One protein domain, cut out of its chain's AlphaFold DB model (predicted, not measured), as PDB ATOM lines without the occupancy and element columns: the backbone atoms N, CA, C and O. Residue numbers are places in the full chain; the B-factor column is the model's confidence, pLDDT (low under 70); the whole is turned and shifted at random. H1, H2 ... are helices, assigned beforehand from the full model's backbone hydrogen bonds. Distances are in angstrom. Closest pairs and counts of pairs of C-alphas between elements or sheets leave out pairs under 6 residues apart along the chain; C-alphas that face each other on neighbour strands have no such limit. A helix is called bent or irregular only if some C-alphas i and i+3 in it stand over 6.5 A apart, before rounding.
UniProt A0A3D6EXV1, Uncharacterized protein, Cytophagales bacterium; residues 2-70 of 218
ATOM      1  N   LEU A   2      77.135  11.067  -9.764       97.25
ATOM      2  CA  LEU A   2      76.907   9.690  -9.278       97.25
ATOM      3  C   LEU A   2      78.214   8.894  -9.117       97.25
ATOM      4  O   LEU A   2      78.534   8.488  -8.008       97.25
ATOM      5  N   ALA A   3      79.020   8.768 -10.180       96.94
ATOM      6  CA  ALA A   3      80.302   8.050 -10.133       96.94
ATOM      7  C   ALA A   3      81.270   8.586  -9.058       96.94
ATOM      8  O   ALA A   3      81.933   7.810  -8.380       96.94
ATOM      9  N   PHE A   4      81.308   9.908  -8.855       97.88
ATOM     10  CA  PHE A   4      82.095  10.521  -7.783       97.88
ATOM     11  C   PHE A   4      81.548  10.157  -6.395       97.88
ATOM     12  O   PHE A   4      82.332   9.848  -5.508       97.88
ATOM     13  N   GLY A   5      80.223  10.129  -6.213       97.94
ATOM     14  CA  GLY A   5      79.587   9.664  -4.979       97.94
ATOM     15  C   GLY A   5      79.930   8.215  -4.643       97.94
ATOM     16  O   GLY A   5      80.319   7.932  -3.513       97.94
ATOM     17  N   PHE A   6      79.879   7.316  -5.630       98.06
ATOM     18  CA  PHE A   6      80.318   5.926  -5.466       98.06
ATOM     19  C   PHE A   6      81.802   5.839  -5.089       98.06
ATOM     20  O   PHE A   6      82.151   5.194  -4.101       98.06
ATOM     21  N   ALA A   7      82.674   6.533  -5.831       97.44
ATOM     22  CA  ALA A   7      84.112   6.539  -5.570       97.44
ATOM     23  C   ALA A   7      84.441   7.076  -4.167       97.44
ATOM     24  O   ALA A   7      85.230   6.464  -3.449       97.44
ATOM     25  N   PHE A   8      83.805   8.180  -3.760       97.25
ATOM     26  CA  PHE A   8      83.975   8.769  -2.434       97.25
ATOM     27  C   PHE A   8      83.495   7.839  -1.327       97.25
ATOM     28  O   PHE A   8      84.193   7.709  -0.333       97.25
ATOM     29  N   SER A   9      82.373   7.144  -1.527       96.81
ATOM     30  CA  SER A   9      81.835   6.192  -0.544       96.81
ATOM     31  C   SER A   9      82.721   4.966  -0.357       96.81
ATOM     32  O   SER A   9      82.798   4.416   0.739       96.81
ATOM     33  N   PHE A  10      83.426   4.553  -1.412       94.62
ATOM     34  CA  PHE A  10      84.429   3.500  -1.319       94.62
ATOM     35  C   PHE A  10      85.722   4.002  -0.663       94.62
ATOM     36  O   PHE A  10      86.348   3.282   0.118       94.62
ATOM     37  N   LYS A  11      86.152   5.230  -0.988       94.81
ATOM     38  CA  LYS A  11      87.462   5.742  -0.587       94.81
ATOM     39  C   LYS A  11      87.500   7.272  -0.487       94.81
ATOM     40  O   LYS A  11      87.328   7.981  -1.478       94.81
ATOM     41  N   ALA A  12      87.878   7.772   0.693       94.38
ATOM     42  CA  ALA A  12      87.962   9.204   1.002       94.38
ATOM     43  C   ALA A  12      88.804  10.004  -0.004       94.38
ATOM     44  O   ALA A  12      88.470  11.139  -0.332       94.38
ATOM     45  N   GLN A  13      89.881   9.405  -0.528       95.50
ATOM     46  CA  GLN A  13      90.816  10.060  -1.451       95.50
ATOM     47  C   GLN A  13      90.172  10.470  -2.786       95.50
ATOM     48  O   GLN A  13      90.748  11.287  -3.501       95.50
ATOM     49  N   ALA A  14      88.959  10.001  -3.112       97.06
ATOM     50  CA  ALA A  14      88.200  10.547  -4.239       97.06
ATOM     51  C   ALA A  14      88.002  12.071  -4.119       97.06
ATOM     52  O   ALA A  14      87.949  12.755  -5.137       97.06
ATOM     53  N   ILE A  15      87.981  12.620  -2.894       97.00
ATOM     54  CA  ILE A  15      87.869  14.062  -2.628       97.00
ATOM     55  C   ILE A  15      88.973  14.900  -3.293       97.00
ATOM     56  O   ILE A  15      88.793  16.099  -3.479       97.00
ATOM     57  N   PHE A  16      90.085  14.300  -3.731       98.00
ATOM     58  CA  PHE A  16      91.127  15.005  -4.487       98.00
ATOM     59  C   PHE A  16      90.635  15.531  -5.848       98.00
ATOM     60  O   PHE A  16      91.261  16.417  -6.426       98.00
ATOM     61  N   LEU A  17      89.493  15.042  -6.349       98.19
ATOM     62  CA  LEU A  17      88.790  15.594  -7.515       98.19
ATOM     63  C   LEU A  17      87.856  16.766  -7.180       98.19
ATOM     64  O   LEU A  17      87.300  17.375  -8.094       98.19
ATOM     65  N   LEU A  18      87.647  17.098  -5.903       97.62
ATOM     66  CA  LEU A  18      86.731  18.167  -5.506       97.62
ATOM     67  C   LEU A  18      87.128  19.537  -6.091       97.62
ATOM     68  O   LEU A  18      86.231  20.205  -6.607       97.62
ATOM     69  N   PRO A  19      88.414  19.950  -6.118       98.19
ATOM     70  CA  PRO A  19      88.809  21.187  -6.794       98.19
ATOM     71  C   PRO A  19      88.439  21.205  -8.286       98.19
ATOM     72  O   PRO A  19      87.896  22.196  -8.772       98.19
ATOM     73  N   PHE A  20      88.633  20.092  -9.004       98.19
ATOM     74  CA  PHE A  20      88.164  19.941 -10.386       98.19
ATOM     75  C   PHE A  20      86.639  20.104 -10.508       98.19
ATOM     76  O   PHE A  20      86.175  20.860 -11.361       98.19
ATOM     77  N   LEU A  21      85.852  19.450  -9.647       98.12
ATOM     78  CA  LEU A  21      84.389  19.595  -9.648       98.12
ATOM     79  C   LEU A  21      83.957  21.035  -9.336       98.12
ATOM     80  O   LEU A  21      82.998  21.525  -9.933       98.12
ATOM     81  N   GLY A  22      84.689  21.721  -8.457       97.75
ATOM     82  CA  GLY A  22      84.521  23.147  -8.186       97.75
ATOM     83  C   GLY A  22      84.732  23.997  -9.438       97.75
ATOM     84  O   GLY A  22      83.904  24.848  -9.743       97.75
ATOM     85  N   ILE A  23      85.768  23.716 -10.234       97.56
ATOM     86  CA  ILE A  23      85.975  24.399 -11.521       97.56
ATOM     87  C   ILE A  23      84.840  24.094 -12.505       97.56
ATOM     88  O   ILE A  23      84.328  25.013 -13.142       97.56
ATOM     89  N   MET A  24      84.385  22.841 -12.606       97.31
ATOM     90  CA  MET A  24      83.244  22.493 -13.468       97.31
ATOM     91  C   MET A  24      81.965  23.240 -13.059       97.31
ATOM     92  O   MET A  24      81.178  23.639 -13.921       97.31
ATOM     93  N   PHE A  25      81.760  23.453 -11.759       97.19
ATOM     94  CA  PHE A  25      80.685  24.294 -11.237       97.19
ATOM     95  C   PHE A  25      80.870  25.770 -11.628       97.19
ATOM     96  O   PHE A  25      79.943  26.376 -12.163       97.19
ATOM     97  N   LEU A  26      82.074  26.327 -11.456       96.19
ATOM     98  CA  LEU A  26      82.402  27.709 -11.837       96.19
ATOM     99  C   LEU A  26      82.243  27.960 -13.348       96.19
ATOM    100  O   LEU A  26      81.836  29.049 -13.751       96.19
ATOM    101  N   TRP A  27      82.481  26.946 -14.183       95.31
ATOM    102  CA  TRP A  27      82.218  26.959 -15.631       95.31
ATOM    103  C   TRP A  27      80.755  26.660 -16.007       95.31
ATOM    104  O   TRP A  27      80.442  26.468 -17.185       95.31
ATOM    105  N   LYS A  28      79.845  26.595 -15.024       94.50
ATOM    106  CA  LYS A  28      78.409  26.306 -15.199       94.50
ATOM    107  C   LYS A  28      78.121  24.969 -15.900       94.50
ATOM    108  O   LYS A  28      77.114  24.825 -16.589       94.50
ATOM    109  N   LYS A  29      79.006  23.981 -15.746       94.50
ATOM    110  CA  LYS A  29      78.842  22.618 -16.296       94.50
ATOM    111  C   LYS A  29      78.199  21.658 -15.306       94.50
ATOM    112  O   LYS A  29      77.675  20.621 -15.699       94.50
ATOM    113  N   ILE A  30      78.225  22.011 -14.025       95.69
ATOM    114  CA  ILE A  30      77.549  21.294 -12.948       95.69
ATOM    115  C   ILE A  30      76.681  22.309 -12.211       95.69
ATOM    116  O   ILE A  30      77.164  23.369 -11.835       95.69
ATOM    117  N   ASN A  31      75.409  21.987 -11.994       96.62
ATOM    118  CA  ASN A  31      74.535  22.770 -11.122       96.62
ATOM    119  C   ASN A  31      74.791  22.438  -9.645       96.62
ATOM    120  O   ASN A  31      75.088  21.292  -9.303       96.62
ATOM    121  N   TRP A  32      74.621  23.425  -8.764       96.81
ATOM    122  CA  TRP A  32      74.919  23.306  -7.329       96.81
ATOM    123  C   TRP A  32      74.177  22.145  -6.640       96.81
ATOM    124  O   TRP A  32      74.756  21.454  -5.809       96.81
ATOM    125  N   TYR A  33      72.927  21.861  -7.024       96.56
ATOM    126  CA  TYR A  33      72.133  20.792  -6.409       96.56
ATOM    127  C   TYR A  33      72.703  19.387  -6.668       96.56
ATOM    128  O   TYR A  33      72.445  18.462  -5.900       96.56
ATOM    129  N   TYR A  34      73.541  19.197  -7.694       97.56
ATOM    130  CA  TYR A  34      74.189  17.904  -7.913       97.56
ATOM    131  C   TYR A  34      75.253  17.571  -6.856       97.56
ATOM    132  O   TYR A  34      75.651  16.408  -6.750       97.56
ATOM    133  N   PHE A  35      75.694  18.539  -6.046       96.88
ATOM    134  CA  PHE A  35      76.590  18.292  -4.913       96.88
ATOM    135  C   PHE A  35      75.900  17.602  -3.727       96.88
ATOM    136  O   PHE A  35      76.598  17.108  -2.846       96.88
ATOM    137  N   PHE A  36      74.568  17.460  -3.733       97.75
ATOM    138  CA  PHE A  36      73.871  16.591  -2.776       97.75
ATOM    139  C   PHE A  36      73.966  15.104  -3.130       97.75
ATOM    140  O   PHE A  36      73.793  14.260  -2.255       97.75
ATOM    141  N   ILE A  37      74.293  14.758  -4.381       98.00
ATOM    142  CA  ILE A  37      74.392  13.354  -4.800       98.00
ATOM    143  C   ILE A  37      75.461  12.591  -3.997       98.00
ATOM    144  O   ILE A  37      75.130  11.528  -3.479       98.00
ATOM    145  N   PRO A  38      76.717  13.063  -3.846       97.81
ATOM    146  CA  PRO A  38      77.741  12.298  -3.129       97.81
ATOM    147  C   PRO A  38      77.398  12.012  -1.656       97.81
ATOM    148  O   PRO A  38      77.511  10.848  -1.274       97.81
ATOM    149  N   PRO A  39      76.908  12.980  -0.848       96.06
ATOM    150  CA  PRO A  39      76.406  12.691   0.497       96.06
ATOM    151  C   PRO A  39      75.257  11.674   0.524       96.06
ATOM    152  O   PRO A  39      75.248  10.794   1.379       96.06
ATOM    153  N   ILE A  40      74.315  11.750  -0.426       97.62
ATOM    154  CA  ILE A  40      73.211  10.782  -0.522       97.62
ATOM    155  C   ILE A  40      73.750   9.374  -0.803       97.62
ATOM    156  O   ILE A  40      73.394   8.436  -0.095       97.62
ATOM    157  N   ILE A  41      74.641   9.218  -1.790       98.06
ATOM    158  CA  ILE A  41      75.249   7.915  -2.110       98.06
ATOM    159  C   ILE A  41      76.042   7.366  -0.915       98.06
ATOM    160  O   ILE A  41      75.926   6.180  -0.617       98.06
ATOM    161  N   TYR A  42      76.771   8.220  -0.189       97.25
ATOM    162  CA  TYR A  42      77.494   7.835   1.027       97.25
ATOM    163  C   TYR A  42      76.567   7.255   2.098       97.25
ATOM    164  O   TYR A  42      76.838   6.180   2.636       97.25
ATOM    165  N   ILE A  43      75.438   7.919   2.362       96.50
ATOM    166  CA  ILE A  43      74.436   7.434   3.320       96.50
ATOM    167  C   ILE A  43      73.837   6.107   2.845       96.50
ATOM    168  O   ILE A  43      73.756   5.171   3.636       96.50
ATOM    169  N   LEU A  44      73.477   5.990   1.560       96.81
ATOM    170  CA  LEU A  44      72.939   4.746   0.994       96.81
ATOM    171  C   LEU A  44      73.916   3.571   1.156       96.81
ATOM    172  O   LEU A  44      73.493   2.472   1.507       96.81
ATOM    173  N   PHE A  45      75.216   3.804   0.964       95.94
ATOM    174  CA  PHE A  45      76.266   2.798   1.173       95.94
ATOM    175  C   PHE A  45      76.452   2.433   2.649       95.94
ATOM    176  O   PHE A  45      76.804   1.296   2.962       95.94
ATOM    177  N   ALA A  46      76.202   3.374   3.558       95.75
ATOM    178  CA  ALA A  46      76.288   3.146   4.993       95.75
ATOM    179  C   ALA A  46      75.065   2.407   5.569       95.75
ATOM    180  O   ALA A  46      75.202   1.777   6.623       95.75
ATOM    181  N   LEU A  47      73.901   2.435   4.900       96.06
ATOM    182  CA  LEU A  47      72.645   1.853   5.403       96.06
ATOM    183  C   LEU A  47      72.779   0.412   5.922       96.06
ATOM    184  O   LEU A  47      72.329   0.176   7.043       96.06
ATOM    185  N   PRO A  48      73.427  -0.539   5.213       95.75
ATOM    186  CA  PRO A  48      73.578  -1.898   5.730       95.75
ATOM    187  C   PRO A  48      74.278  -1.926   7.091       95.75
ATOM    188  O   PRO A  48      73.852  -2.633   7.995       95.75
ATOM    189  N   THR A  49      75.316  -1.107   7.278       94.31
ATOM    190  CA  THR A  49      76.045  -1.050   8.553       94.31
ATOM    191  C   THR A  49      75.243  -0.372   9.661       94.31
ATOM    192  O   THR A  49      75.350  -0.777  10.817       94.31
ATOM    193  N   ILE A  50      74.409   0.613   9.318       95.50
ATOM    194  CA  ILE A  50      73.506   1.278  10.265       95.50
ATOM    195  C   ILE A  50      72.441   0.288  10.749       95.50
ATOM    196  O   ILE A  50      72.208   0.184  11.951       95.50
ATOM    197  N   PHE A  51      71.857  -0.504   9.844       96.94
ATOM    198  CA  PHE A  51      70.912  -1.565  10.211       96.94
ATOM    199  C   PHE A  51      71.545  -2.667  11.071       96.94
ATOM    200  O   PHE A  51      70.852  -3.288  11.869       96.94
ATOM    201  N   LEU A  52      72.862  -2.866  10.967       97.19
ATOM    202  CA  LEU A  52      73.642  -3.757  11.833       97.19
ATOM    203  C   LEU A  52      74.083  -3.099  13.158       97.19
ATOM    204  O   LEU A  52      74.891  -3.671  13.886       97.19
ATOM    205  N   GLY A  53      73.567  -1.912  13.487       96.19
ATOM    206  CA  GLY A  53      73.764  -1.254  14.784       96.19
ATOM    207  C   GLY A  53      74.891  -0.221  14.832       96.19
ATOM    208  O   GLY A  53      75.196   0.302  15.905       96.19
ATOM    209  N   ARG A  54      75.524   0.113  13.700       95.56
ATOM    210  CA  ARG A  54      76.544   1.170  13.663       95.56
ATOM    211  C   ARG A  54      75.907   2.550  13.865       95.56
ATOM    212  O   ARG A  54      74.944   2.899  13.187       95.56
ATOM    213  N   SER A  55      76.463   3.360  14.769       96.25
ATOM    214  CA  SER A  55      75.923   4.691  15.067       96.25
ATOM    215  C   SER A  55      76.111   5.669  13.904       96.25
ATOM    216  O   SER A  55      77.141   5.649  13.221       96.25
ATOM    217  N   TRP A  56      75.150   6.581  13.734       94.62
ATOM    218  CA  TRP A  56      75.218   7.678  12.760       94.62
ATOM    219  C   TRP A  56      76.473   8.535  12.925       94.62
ATOM    220  O   TRP A  56      77.130   8.867  11.942       94.62
ATOM    221  N   GLU A  57      76.851   8.842  14.166       94.88
ATOM    222  CA  GLU A  57      78.067   9.595  14.481       94.88
ATOM    223  C   GLU A  57      79.313   8.931  13.883       94.88
ATOM    224  O   GLU A  57      80.098   9.583  13.197       94.88
ATOM    225  N   SER A  58      79.458   7.613  14.054       93.19
ATOM    226  CA  SER A  58      80.609   6.881  13.519       93.19
ATOM    227  C   SER A  58      80.660   6.864  11.987       93.19
ATOM    228  O   SER A  58      81.740   6.684  11.425       93.19
ATOM    229  N   ILE A  59      79.514   7.028  11.316       93.62
ATOM    230  CA  ILE A  59      79.413   7.137   9.859       93.62
ATOM    231  C   ILE A  59      79.824   8.540   9.412       93.62
ATOM    232  O   ILE A  59      80.656   8.671   8.517       93.62
ATOM    233  N   PHE A  60      79.303   9.594  10.043       91.69
ATOM    234  CA  PHE A  60      79.635  10.971   9.663       91.69
ATOM    235  C   PHE A  60      81.079  11.354  10.008       91.69
ATOM    236  O   PHE A  60      81.728  12.061   9.238       91.69
ATOM    237  N   LEU A  61      81.612  10.848  11.122       94.06
ATOM    238  CA  LEU A  61      82.980  11.128  11.563       94.06
ATOM    239  C   LEU A  61      84.021  10.160  10.990       94.06
ATOM    240  O   LEU A  61      85.204  10.317  11.278       94.06
ATOM    241  N   LEU A  62      83.629   9.187  10.163       93.56
ATOM    242  CA  LEU A  62      84.524   8.129   9.682       93.56
ATOM    243  C   LEU A  62      85.794   8.681   9.017       93.56
ATOM    244  O   LEU A  62      86.906   8.324   9.406       93.56
ATOM    245  N   TYR A  63      85.649   9.582   8.041       92.56
ATOM    246  CA  TYR A  63      86.799  10.179   7.352       92.56
ATOM    247  C   TYR A  63      87.517  11.246   8.185       92.56
ATOM    248  O   TYR A  63      88.730  11.398   8.051       92.56
ATOM    249  N   VAL A  64      86.807  11.927   9.089       89.12
ATOM    250  CA  VAL A  64      87.415  12.876  10.038       89.12
ATOM    251  C   VAL A  64      88.359  12.135  10.987       89.12
ATOM    252  O   VAL A  64      89.518  12.517  11.137       89.12
ATOM    253  N   GLY A  65      87.900  11.017  11.551       88.25
ATOM    254  CA  GLY A  65      88.704  10.146  12.399       88.25
ATOM    255  C   GLY A  65      89.931   9.607  11.666       88.25
ATOM    256  O   GLY A  65      91.026   9.636  12.219       88.25
ATOM    257  N   GLN A  66      89.785   9.200  10.397       87.31
ATOM    258  CA  GLN A  66      90.917   8.754   9.571       87.31
ATOM    259  C   GLN A  66      91.965   9.856   9.354       87.31
ATOM    260  O   GLN A  66      93.163   9.590   9.464       87.31
ATOM    261  N   ALA A  67      91.540  11.094   9.095       83.56
ATOM    262  CA  ALA A  67      92.453  12.229   8.937       83.56
ATOM    263  C   ALA A  67      93.193  12.593  10.244       83.56
ATOM    264  O   ALA A  67      94.294  13.154  10.210       83.56
ATOM    265  N   GLY A  68      92.611  12.261  11.402       78.94
ATOM    266  CA  GLY A  68      93.180  12.514  12.727       78.94
ATOM    267  C   GLY A  68      94.249  11.516  13.188       78.94
ATOM    268  O   GLY A  68      95.003  11.843  14.098       78.94
ATOM    269  N   GLN A  69      94.364  10.332  12.572       81.88
ATOM    270  CA  GLN A  69      95.140   9.223  13.154       81.88
ATOM    271  C   GLN A  69      96.658   9.428  13.204       81.88
ATOM    272  O   GLN A  69      97.323   8.850  14.059       81.88
ATOM    273  N   PHE A  70      97.228  10.208  12.285       78.94
ATOM    274  CA  PHE A  70      98.680  10.316  12.147       78.94
ATOM    275  C   PHE A  70      99.139  11.764  12.239       78.94
ATOM    276  O   PHE A  70      98.591  12.617  11.551       78.94
TER     277      PHE A  70
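AT A GLANCE: This is residues 2 to 70 of the 218 residues of an uncharacterized protein of Cytophagales bacterium (UniProt A0A3D6EXV1). Two long helices, H2 and kinked H3, run opposite ways as two sides of a flat, loose frame; H1 packs on H3, and short H4 and H5 follow H3. The 69 printed residues, all helix by class, have five named helices, H1 to H5, and no named strand. The whole is only just loose, close to compact: radius of gyration of the C-alphas 13.6 A, spans 42 by 29 by 16 A.

HOW THE PARTS SIT: H1, residues 2 to 10, touches residues 37 to 45 of H3, residues 32 to 51, at a steep tilt of 40 degrees; the closest C-alphas, Gly 5 and Pro 38, are 3.7 A apart. H2, residues 12 to 26, touches H1 only at the corner, closest C-alphas Phe 8 and Ala 14, 4.9 A. H5, residues 62 to 68, is close but not clearly touching H2, closest C-alphas Ala 12 and Tyr 63, 6.5 A. H4, residues 56 to 60, is likewise close but not clearly touching H3, closest C-alphas Ala 46 and Ile 59, 7.0 A. Every O i to N i+4 pair is within hydrogen-bond range in H1, H4 and H5, against 6 of 11 in H2 and 10 of 16 in H3.

IN THESE COORDINATES: H1 begins at C-alpha 2 (76.907, 9.690, -9.278). H2 measures 23.2 A and is only just irregular, C-alphas 16 and 19 being 7.0 A apart. H3 measures 30.7 A and is irregular, C-alphas 45 and 48 being 7.1 A apart. H5 ends at C-alpha 68 (93.180, 12.514, 12.727).

THE WHOLE: The farthest C-alphas, Trp 27 and Gly 53, are 42.3 A apart. The printed part has no cut, its links are tight, and no printed residue is under 70 in pLDDT.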